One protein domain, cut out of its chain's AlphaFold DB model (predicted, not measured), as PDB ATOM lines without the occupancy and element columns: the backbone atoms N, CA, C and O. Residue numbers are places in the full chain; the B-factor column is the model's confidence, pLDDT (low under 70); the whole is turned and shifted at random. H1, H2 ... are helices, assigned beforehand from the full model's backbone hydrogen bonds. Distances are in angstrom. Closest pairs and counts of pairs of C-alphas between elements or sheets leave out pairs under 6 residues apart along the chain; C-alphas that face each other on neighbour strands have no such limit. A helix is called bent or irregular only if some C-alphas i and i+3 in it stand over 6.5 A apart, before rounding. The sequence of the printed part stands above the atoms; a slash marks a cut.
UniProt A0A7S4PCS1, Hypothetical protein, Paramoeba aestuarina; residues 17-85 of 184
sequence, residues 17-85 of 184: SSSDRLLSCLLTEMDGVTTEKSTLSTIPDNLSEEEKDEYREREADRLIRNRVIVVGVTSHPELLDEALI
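Overview. This is residues 17 to 85 of the 184 residues of the protein "Hypothetical protein" of Paramoeba aestuarina (UniProt A0A7S4PCS1). A long, open U: H1 and the short H2 after it run end to end along one side, the chain turns at residues 43 to 48, and H3 folds back along the other side. From H3 an unnamed tail, residues 66 to 85, runs on along H3's side of the U towards the end where H1 begins, and after residues 71 to 76, which stand free, it hooks round at its end. The printed part has 69 residues with three named helices, in the order H1, H2, H3, and no named strand; the class is all helix. The whole is extended, a rod spanning 55 by 23 by 16 A, with a radius of gyration of the C-alphas of 18.6 A.

Arrangement. H1, residues 17 to 33, touches no helix. H2, residues 35 to 38, follows by a tight link of one residue, and the two meet only through their link. H3, residues 49 to 65, is apart from H1 and also apart from H2. Residues 17 to 22, which belong to H1, stand free, as do residues 71 to 76. In H1 and H3 every O i to N i+4 pair is within hydrogen-bond range. H2 is too short for such a pair, and its one O i to N i+3 pair is not within range.

Along the chain. H1 is 24.5 A long, from C-alpha 17 at (209.628, 138.282, 99.598) to C-alpha 33 at (198.745, 134.551, 77.946). H2 is neither bent nor irregular, but only just: C-alphas 35 and 38 are 6.5 A apart. H3 is 24.3 A long and ends with C-alpha 65 at (195.761, 140.865, 66.542).

Size, cuts and confidence. The C-alphas farthest apart are those of Ser 17 and Ser 48, 56.5 A. The printed part has no cut, and the link from H2 to H3 is short, with 10 residues. The mean pLDDT of the printed part is 75.7; residues 17 to 19, 33 to 42 and 62 to 66 are under 70.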
ATOM      1  N   SER A  17     211.041 138.704  99.694       62.34
ATOM      2  CA  SER A  17     209.628 138.282  99.598       62.34
ATOM      3  C   SER A  17     208.830 139.032  98.520       62.34
ATOM      4  O   SER A  17     207.971 138.437  97.872       62.34
ATOM      5  N   SER A  18     209.123 140.312  98.284       66.50
ATOM      6  CA  SER A  18     208.478 141.099  97.228       66.50
ATOM      7  C   SER A  18     208.965 140.714  95.829       66.50
ATOM      8  O   SER A  18     208.155 140.639  94.914       66.50
ATOM      9  N   SER A  19     210.260 140.430  95.658       69.69
ATOM     10  CA  SER A  19     210.834 140.038  94.361       69.69
ATOM     11  C   SER A  19     210.353 138.648  93.939       69.69
ATOM     12  O   SER A  19     209.899 138.477  92.811       69.69
ATOM     13  N   ASP A  20     210.309 137.695  94.874       71.94
ATOM     14  CA  ASP A  20     209.790 136.347  94.624       71.94
ATOM     15  C   ASP A  20     208.294 136.356  94.274       71.94
ATOM     16  O   ASP A  20     207.836 135.576  93.431       71.94
ATOM     17  N   ARG A  21     207.520 137.257  94.898       75.12
ATOM     18  CA  ARG A  21     206.103 137.474  94.569       75.12
ATOM     19  C   ARG A  21     205.937 138.089  93.186       75.12
ATOM     20  O   ARG A  21     205.134 137.578  92.418       75.12
ATOM     21  N   LEU A  22     206.707 139.127  92.855       79.69
ATOM     22  CA  LEU A  22     206.678 139.752  91.529       79.69
ATOM     23  C   LEU A  22     207.044 138.752  90.430       79.69
ATOM     24  O   LEU A  22     206.333 138.664  89.434       79.69
ATOM     25  N   LEU A  23     208.091 137.954  90.645       77.94
ATOM     26  CA  LEU A  23     208.490 136.894  89.729       77.94
ATOM     27  C   LEU A  23     207.381 135.848  89.577       77.94
ATOM     28  O   LEU A  23     207.040 135.465  88.467       77.94
ATOM     29  N   SER A  24     206.787 135.389  90.680       81.38
ATOM     30  CA  SER A  24     205.724 134.377  90.622       81.38
ATOM     31  C   SER A  24     204.458 134.899  89.935       81.38
ATOM     32  O   SER A  24     203.857 134.168  89.150       81.38
ATOM     33  N   CYS A  25     204.082 136.160  90.173       82.19
ATOM     34  CA  CYS A  25     203.009 136.822  89.434       82.19
ATOM     35  C   CYS A  25     203.347 136.897  87.945       82.19
ATOM     36  O   CYS A  25     202.559 136.425  87.140       82.19
ATOM     37  N   LEU A  26     204.535 137.391  87.581       82.75
ATOM     38  CA  LEU A  26     204.960 137.487  86.184       82.75
ATOM     39  C   LEU A  26     204.888 136.131  85.472       82.75
ATOM     40  O   LEU A  26     204.335 136.047  84.383       82.75
ATOM     41  N   LEU A  27     205.401 135.068  86.095       81.94
ATOM     42  CA  LEU A  27     205.344 133.717  85.534       81.94
ATOM     43  C   LEU A  27     203.901 133.228  85.353       81.94
ATOM     44  O   LEU A  27     203.585 132.651  84.319       81.94
ATOM     45  N   THR A  28     203.029 133.489  86.330       83.19
ATOM     46  CA  THR A  28     201.609 133.107  86.260       83.19
ATOM     47  C   THR A  28     200.886 133.854  85.138       83.19
ATOM     48  O   THR A  28     200.144 133.242  84.375       83.19
ATOM     49  N   GLU A  29     201.136 135.159  84.997       80.75
ATOM     50  CA  GLU A  29     200.568 135.971  83.918       80.75
ATOM     51  C   GLU A  29     201.094 135.523  82.543       80.75
ATOM     52  O   GLU A  29     200.314 135.369  81.604       80.75
ATOM     53  N   MET A  30     202.400 135.246  82.418       80.12
ATOM     54  CA  MET A  30     203.005 134.755  81.172       80.12
ATOM     55  C   MET A  30     202.437 133.396  80.751       80.12
ATOM     56  O   MET A  30     202.118 133.206  79.578       80.12
ATOM     57  N   ASP A  31     202.253 132.472  81.698       77.12
ATOM     58  CA  ASP A  31     201.614 131.186  81.420       77.12
ATOM     59  C   ASP A  31     200.136 131.394  81.003       77.12
ATOM     60  O   ASP A  31     199.655 130.737  80.076       77.12
ATOM     61  N   GLY A  32     199.441 132.368  81.608       70.38
ATOM     62  CA  GLY A  32     198.054 132.739  81.304       70.38
ATOM     63  C   GLY A  32     197.826 133.303  79.894       70.38
ATOM     64  O   GLY A  32     196.800 133.005  79.273       70.38
ATOM     65  N   VAL A  33     198.798 134.032  79.332       67.50
ATOM     66  CA  VAL A  33     198.745 134.551  77.946       67.50
ATOM     67  C   VAL A  33     198.653 133.416  76.911       67.50
ATOM     68  O   VAL A  33     198.138 133.608  75.810       67.50
ATOM     69  N   THR A  34     199.093 132.199  77.245       58.28
ATOM     70  CA  THR A  34     199.090 131.065  76.304       58.28
ATOM     71  C   THR A  34     197.750 130.313  76.216       58.28
ATOM     72  O   THR A  34     197.540 129.544  75.272       58.28
ATOM     73  N   THR A  35     196.825 130.549  77.155       54.41
ATOM     74  CA  THR A  35     195.635 129.704  77.380       54.41
ATOM     75  C   THR A  35     194.438 129.973  76.456       54.41
ATOM     76  O   THR A  35     193.580 129.098  76.306       54.41
ATOM     77  N   GLU A  36     194.382 131.117  75.763       54.28
ATOM     78  CA  GLU A  36     193.266 131.451  74.849       54.28
ATOM     79  C   GLU A  36     193.218 130.590  73.570       54.28
ATOM     80  O   GLU A  36     192.248 130.634  72.816       54.28
ATOM     81  N   LYS A  37     194.223 129.739  73.324       51.62
ATOM     82  CA  LYS A  37     194.259 128.850  72.148       51.62
ATOM     83  C   LYS A  37     193.202 127.738  72.159       51.62
ATOM     84  O   LYS A  37     192.959 127.132  71.118       51.62
ATOM     85  N   SER A  38     192.599 127.431  73.308       51.12
ATOM     86  CA  SER A  38     191.780 126.221  73.477       51.12
ATOM     87  C   SER A  38     190.301 126.359  73.087       51.12
ATOM     88  O   SER A  38     189.664 125.343  72.825       51.12
ATOM     89  N   THR A  39     189.746 127.570  72.981       51.09
ATOM     90  CA  THR A  39     188.294 127.771  72.767       51.09
ATOM     91  C   THR A  39     187.886 128.165  71.343       51.09
ATOM     92  O   THR A  39     186.693 128.187  71.057       51.09
ATOM     93  N   LEU A  40     188.831 128.437  70.431       55.09
ATOM     94  CA  LEU A  40     188.542 128.973  69.084       55.09
ATOM     95  C   LEU A  40     188.811 128.012  67.908       55.09
ATOM     96  O   LEU A  40     188.840 128.437  66.759       55.09
ATOM     97  N   SER A  41     189.009 126.716  68.155       56.84
ATOM     98  CA  SER A  41     189.390 125.770  67.088       56.84
ATOM     99  C   SER A  41     188.233 125.013  66.422       56.84
ATOM    100  O   SER A  41     188.474 124.265  65.475       56.84
ATOM    101  N   THR A  42     186.982 125.216  66.844       69.31
ATOM    102  CA  THR A  42     185.836 124.544  66.212       69.31
ATOM    103  C   THR A  42     185.233 125.435  65.133       69.31
ATOM    104  O   THR A  42     184.476 126.357  65.429       69.31
ATOM    105  N   ILE A  43     185.562 125.147  63.873       74.19
ATOM    106  CA  ILE A  43     184.861 125.727  62.723       74.19
ATOM    107  C   ILE A  43     183.398 125.255  62.788       74.19
ATOM    108  O   ILE A  43     183.175 124.052  62.923       74.19
ATOM    109  N   PRO A  44     182.400 126.149  62.700       78.62
ATOM    110  CA  PRO A  44     181.003 125.736  62.649       78.62
ATOM    111  C   PRO A  44     180.729 124.820  61.443       78.62
ATOM    112  O   PRO A  44     181.000 125.182  60.298       78.62
ATOM    113  N   ASP A  45     180.163 123.634  61.691       76.75
ATOM    114  CA  ASP A  45     179.908 122.615  60.655       76.75
ATOM    115  C   ASP A  45     178.861 123.043  59.608       76.75
ATOM    116  O   ASP A  45     178.726 122.413  58.561       76.75
ATOM    117  N   ASN A  46     178.111 124.112  59.884       82.06
ATOM    118  CA  ASN A  46     177.014 124.611  59.057       82.06
ATOM    119  C   ASN A  46     177.436 125.621  57.973       82.06
ATOM    120  O   ASN A  46     176.561 126.161  57.300       82.06
ATOM    121  N   LEU A  47     178.733 125.891  57.819       80.50
ATOM    122  CA  LEU A  47     179.265 126.829  56.828       80.50
ATOM    123  C   LEU A  47     179.576 126.124  55.499       80.50
ATOM    124  O   LEU A  47     180.024 124.974  55.483       80.50
ATOM    125  N   SER A  48     179.373 126.821  54.382       84.19
ATOM    126  CA  SER A  48     179.896 126.393  53.080       84.19
ATOM    127  C   SER A  48     181.431 126.452  53.052       84.19
ATOM    128  O   SER A  48     182.048 127.117  53.881       84.19
ATOM    129  N   GLU A  49     182.080 125.762  52.110       79.81
ATOM    130  CA  GLU A  49     183.553 125.743  52.038       79.81
ATOM    131  C   GLU A  49     184.161 127.142  51.814       79.81
ATOM    132  O   GLU A  49     185.190 127.456  52.405       79.81
ATOM    133  N   GLU A  50     183.481 128.017  51.067       82.31
ATOM    134  CA  GLU A  50     183.894 129.415  50.860       82.31
ATOM    135  C   GLU A  50     183.790 130.240  52.159       82.31
ATOM    136  O   GLU A  50     184.699 130.994  52.506       82.31
ATOM    137  N   GLU A  51     182.720 130.047  52.936       83.62
ATOM    138  CA  GLU A  51     182.540 130.704  54.240       83.62
ATOM    139  C   GLU A  51     183.506 130.163  55.303       83.62
ATOM    140  O   GLU A  51     183.921 130.899  56.200       83.62
ATOM    141  N   LYS A  52     183.899 128.886  55.212       81.69
ATOM    142  CA  LYS A  52     184.926 128.298  56.084       81.69
ATOM    143  C   LYS A  52     186.295 128.914  55.828       81.69
ATOM    144  O   LYS A  52     187.026 129.139  56.792       81.69
ATOM    145  N   ASP A  53     186.644 129.179  54.573       80.88
ATOM    146  CA  ASP A  53     187.905 129.839  54.223       80.88
ATOM    147  C   ASP A  53     187.934 131.283  54.748       80.88
ATOM    148  O   ASP A  53     188.889 131.665  55.428       80.88
ATOM    149  N   GLU A  54     186.845 132.040  54.568       83.88
ATOM    150  CA  GLU A  54     186.712 133.399  55.113       83.88
ATOM    151  C   GLU A  54     186.727 133.413  56.658       83.88
ATOM    152  O   GLU A  54     187.331 134.291  57.282       83.88
ATOM    153  N   TYR A  55     186.104 132.421  57.306       80.56
ATOM    154  CA  TYR A  55     186.135 132.250  58.762       80.56
ATOM    155  C   TYR A  55     187.547 131.945  59.271       80.56
ATOM    156  O   TYR A  55     187.986 132.546  60.253       80.56
ATOM    157  N   ARG A  56     188.287 131.052  58.595       78.25
ATOM    158  CA  ARG A  56     189.685 130.747  58.939       78.25
ATOM    159  C   ARG A  56     190.576 131.973  58.802       78.25
ATOM    160  O   ARG A  56     191.402 132.196  59.683       78.25
ATOM    161  N   GLU A  57     190.414 132.758  57.739       80.94
ATOM    162  CA  GLU A  57     191.186 133.984  57.537       80.94
ATOM    163  C   GLU A  57     190.878 135.009  58.631       80.94
ATOM    164  O   GLU A  57     191.799 135.474  59.299       80.94
ATOM    165  N   ARG A  58     189.594 135.275  58.918       78.50
ATOM    166  CA  ARG A  58     189.171 136.183  60.001       78.50
ATOM    167  C   ARG A  58     189.674 135.752  61.376       78.50
ATOM    168  O   ARG A  58     190.084 136.608  62.164       78.50
ATOM    169  N   GLU A  59     189.636 134.456  61.674       75.12
ATOM    170  CA  GLU A  59     190.125 133.934  62.949       75.12
ATOM    171  C   GLU A  59     191.652 133.921  63.028       75.12
ATOM    172  O   GLU A  59     192.206 134.282  64.064       75.12
ATOM    173  N   ALA A  60     192.365 133.624  61.940       70.00
ATOM    174  CA  ALA A  60     193.816 133.792  61.884       70.00
ATOM    175  C   ALA A  60     194.218 135.255  62.137       70.00
ATOM    176  O   ALA A  60     195.096 135.532  62.953       70.00
ATOM    177  N   ASP A  61     193.513 136.192  61.513       72.69
ATOM    178  CA  ASP A  61     193.681 137.631  61.693       72.69
ATOM    179  C   ASP A  61     193.405 138.081  63.134       72.69
ATOM    180  O   ASP A  61     194.143 138.884  63.711       72.69
ATOM    181  N   ARG A  62     192.348 137.544  63.751       68.88
ATOM    182  CA  ARG A  62     192.011 137.790  65.157       68.88
ATOM    183  C   ARG A  62     193.072 137.220  66.097       68.88
ATOM    184  O   ARG A  62     193.483 137.906  67.031       68.88
ATOM    185  N   LEU A  63     193.566 136.014  65.820       65.06
ATOM    186  CA  LEU A  63     194.661 135.391  66.560       65.06
ATOM    187  C   LEU A  63     195.958 136.190  66.436       65.06
ATOM    188  O   LEU A  63     196.724 136.226  67.390       65.06
ATOM    189  N   ILE A  64     196.235 136.815  65.291       66.31
ATOM    190  CA  ILE A  64     197.412 137.677  65.115       66.31
ATOM    191  C   ILE A  64     197.239 138.985  65.893       66.31
ATOM    192  O   ILE A  64     198.159 139.390  66.601       66.31
ATOM    193  N   ARG A  65     196.058 139.613  65.824       65.06
ATOM    194  CA  ARG A  65     195.761 140.865  66.542       65.06
ATOM    195  C   ARG A  65     195.781 140.722  68.067       65.06
ATOM    196  O   ARG A  65     196.097 141.692  68.747       65.06
ATOM    197  N   ASN A  66     195.504 139.529  68.594       68.19
ATOM    198  CA  ASN A  66     195.500 139.255  70.035       68.19
ATOM    199  C   ASN A  66     196.830 138.679  70.566       68.19
ATOM    200  O   ASN A  66     196.910 138.298  71.733       68.19
ATOM    201  N   ARG A  67     197.889 138.592  69.749       71.12
ATOM    202  CA  ARG A  67     199.201 138.114  70.218       71.12
ATOM    203  C   ARG A  67     199.938 139.204  70.985       71.12
ATOM    204  O   ARG A  67     200.296 140.237  70.429       71.12
ATOM    205  N   VAL A  68     200.248 138.917  72.244       76.94
ATOM    206  CA  VAL A  68     201.203 139.691  73.041       76.94
ATOM    207  C   VAL A  68     202.596 139.093  72.849       76.94
ATOM    208  O   VAL A  68     202.779 137.886  72.998       76.94
ATOM    209  N   ILE A  69     203.576 139.935  72.519       80.19
ATOM    210  CA  ILE A  69     204.995 139.562  72.461       80.19
ATOM    211  C   ILE A  69     205.697 140.232  73.637       80.19
ATOM    212  O   ILE A  69     205.604 141.447  73.805       80.19
ATOM    213  N   VAL A  70     206.408 139.443  74.439       82.75
ATOM    214  CA  VAL A  70     207.207 139.944  75.561       82.75
ATOM    215  C   VAL A  70     208.679 139.907  75.163       82.75
ATOM    216  O   VAL A  70     209.195 138.856  74.791       82.75
ATOM    217  N   VAL A  71     209.360 141.053  75.245       86.75
ATOM    218  CA  VAL A  71     210.798 141.174  74.966       86.75
ATOM    219  C   VAL A  71     211.515 141.603  76.241       86.75
ATOM    220  O   VAL A  71     211.210 142.652  76.805       86.75
ATOM    221  N   GLY A  72     212.461 140.781  76.697       87.06
ATOM    222  CA  GLY A  72     213.343 141.080  77.823       87.06
ATOM    223  C   GLY A  72     214.753 141.427  77.346       87.06
ATOM    224  O   GLY A  72     215.238 140.848  76.378       87.06
ATOM    225  N   VAL A  73     215.419 142.356  78.032       88.44
ATOM    226  CA  VAL A  73     216.814 142.739  77.761       88.44
ATOM    227  C   VAL A  73     217.615 142.607  79.054       88.44
ATOM    228  O   VAL A  73     217.199 143.117  80.092       88.44
ATOM    229  N   THR A  74     218.759 141.925  79.000       85.38
ATOM    230  CA  THR A  74     219.670 141.762  80.141       85.38
ATOM    231  C   THR A  74     221.122 141.770  79.673       85.38
ATOM    232  O   THR A  74     221.439 141.234  78.615       85.38
ATOM    233  N   SER A  75     222.004 142.372  80.470       85.62
ATOM    234  CA  SER A  75     223.458 142.260  80.312       85.62
ATOM    235  C   SER A  75     224.049 141.055  81.054       85.62
ATOM    236  O   SER A  75     225.200 140.714  80.812       85.62
ATOM    237  N   HIS A  76     223.265 140.419  81.932       85.81
ATOM    238  CA  HIS A  76     223.690 139.325  82.809       85.81
ATOM    239  C   HIS A  76     222.648 138.190  82.779       85.81
ATOM    240  O   HIS A  76     221.860 138.035  83.721       85.81
ATOM    241  N   PRO A  77     222.541 137.434  81.668       86.31
ATOM    242  CA  PRO A  77     221.559 136.354  81.536       86.31
ATOM    243  C   PRO A  77     221.740 135.239  82.577       86.31
ATOM    244  O   PRO A  77     220.765 134.607  82.969       86.31
ATOM    245  N   GLU A  78     222.954 135.028  83.082       86.00
ATOM    246  CA  GLU A  78     223.288 134.037  84.110       86.00
ATOM    247  C   GLU A  78     222.674 134.327  85.489       86.00
ATOM    248  O   GLU A  78     222.626 133.439  86.344       86.00
ATOM    249  N   LEU A  79     222.217 135.562  85.720       84.81
ATOM    250  CA  LEU A  79     221.549 135.964  86.960       84.81
ATOM    251  C   LEU A  79     220.034 135.721  86.931       84.81
ATOM    252  O   LEU A  79     219.386 135.846  87.975       84.81
ATOM    253  N   LEU A  80     219.473 135.381  85.765       83.31
ATOM    254  CA  LEU A  80     218.051 135.094  85.611       83.31
ATOM    255  C   LEU A  80     217.673 133.770  86.282       83.31
ATOM    256  O   LEU A  80     218.412 132.787  86.246       83.31
ATOM    257  N   ASP A  81     216.478 133.736  86.871       84.75
ATOM    258  CA  ASP A  81     215.865 132.494  87.341       84.75
ATOM    259  C   ASP A  81     215.605 131.533  86.161       84.75
ATOM    260  O   ASP A  81     215.007 131.917  85.153       84.75
ATOM    261  N   GLU A  82     216.009 130.265  86.290       83.25
ATOM    262  CA  GLU A  82     215.823 129.231  85.257       83.25
ATOM    263  C   GLU A  82     214.354 129.056  84.842       83.25
ATOM    264  O   GLU A  82     214.063 128.683  83.704       83.25
ATOM    265  N   ALA A  83     213.405 129.361  85.735       84.25
ATOM    266  CA  ALA A  83     211.985 129.316  85.425       84.25
ATOM    267  C   ALA A  83     211.597 130.310  84.318       84.25
ATOM    268  O   ALA A  83     210.663 130.028  83.570       84.25
ATOM    269  N   LEU A  84     212.294 131.441  84.176       83.19
ATOM    270  CA  LEU A  84     212.029 132.432  83.126       83.19
ATOM    271  C   LEU A  84     212.477 131.961  81.737       83.19
ATOM    272  O   LEU A  84     211.868 132.351  80.745       83.19
ATOM    273  N   ILE A  85     213.495 131.101  81.683       83.38
ATOM    274  CA  ILE A  85     214.159 130.618  80.458       83.38
ATOM    275  C   ILE A  85     213.480 129.351  79.889       83.38
ATOM    276  O   ILE A  85     213.814 128.844  78.817       83.38
TER     277      ILE A  85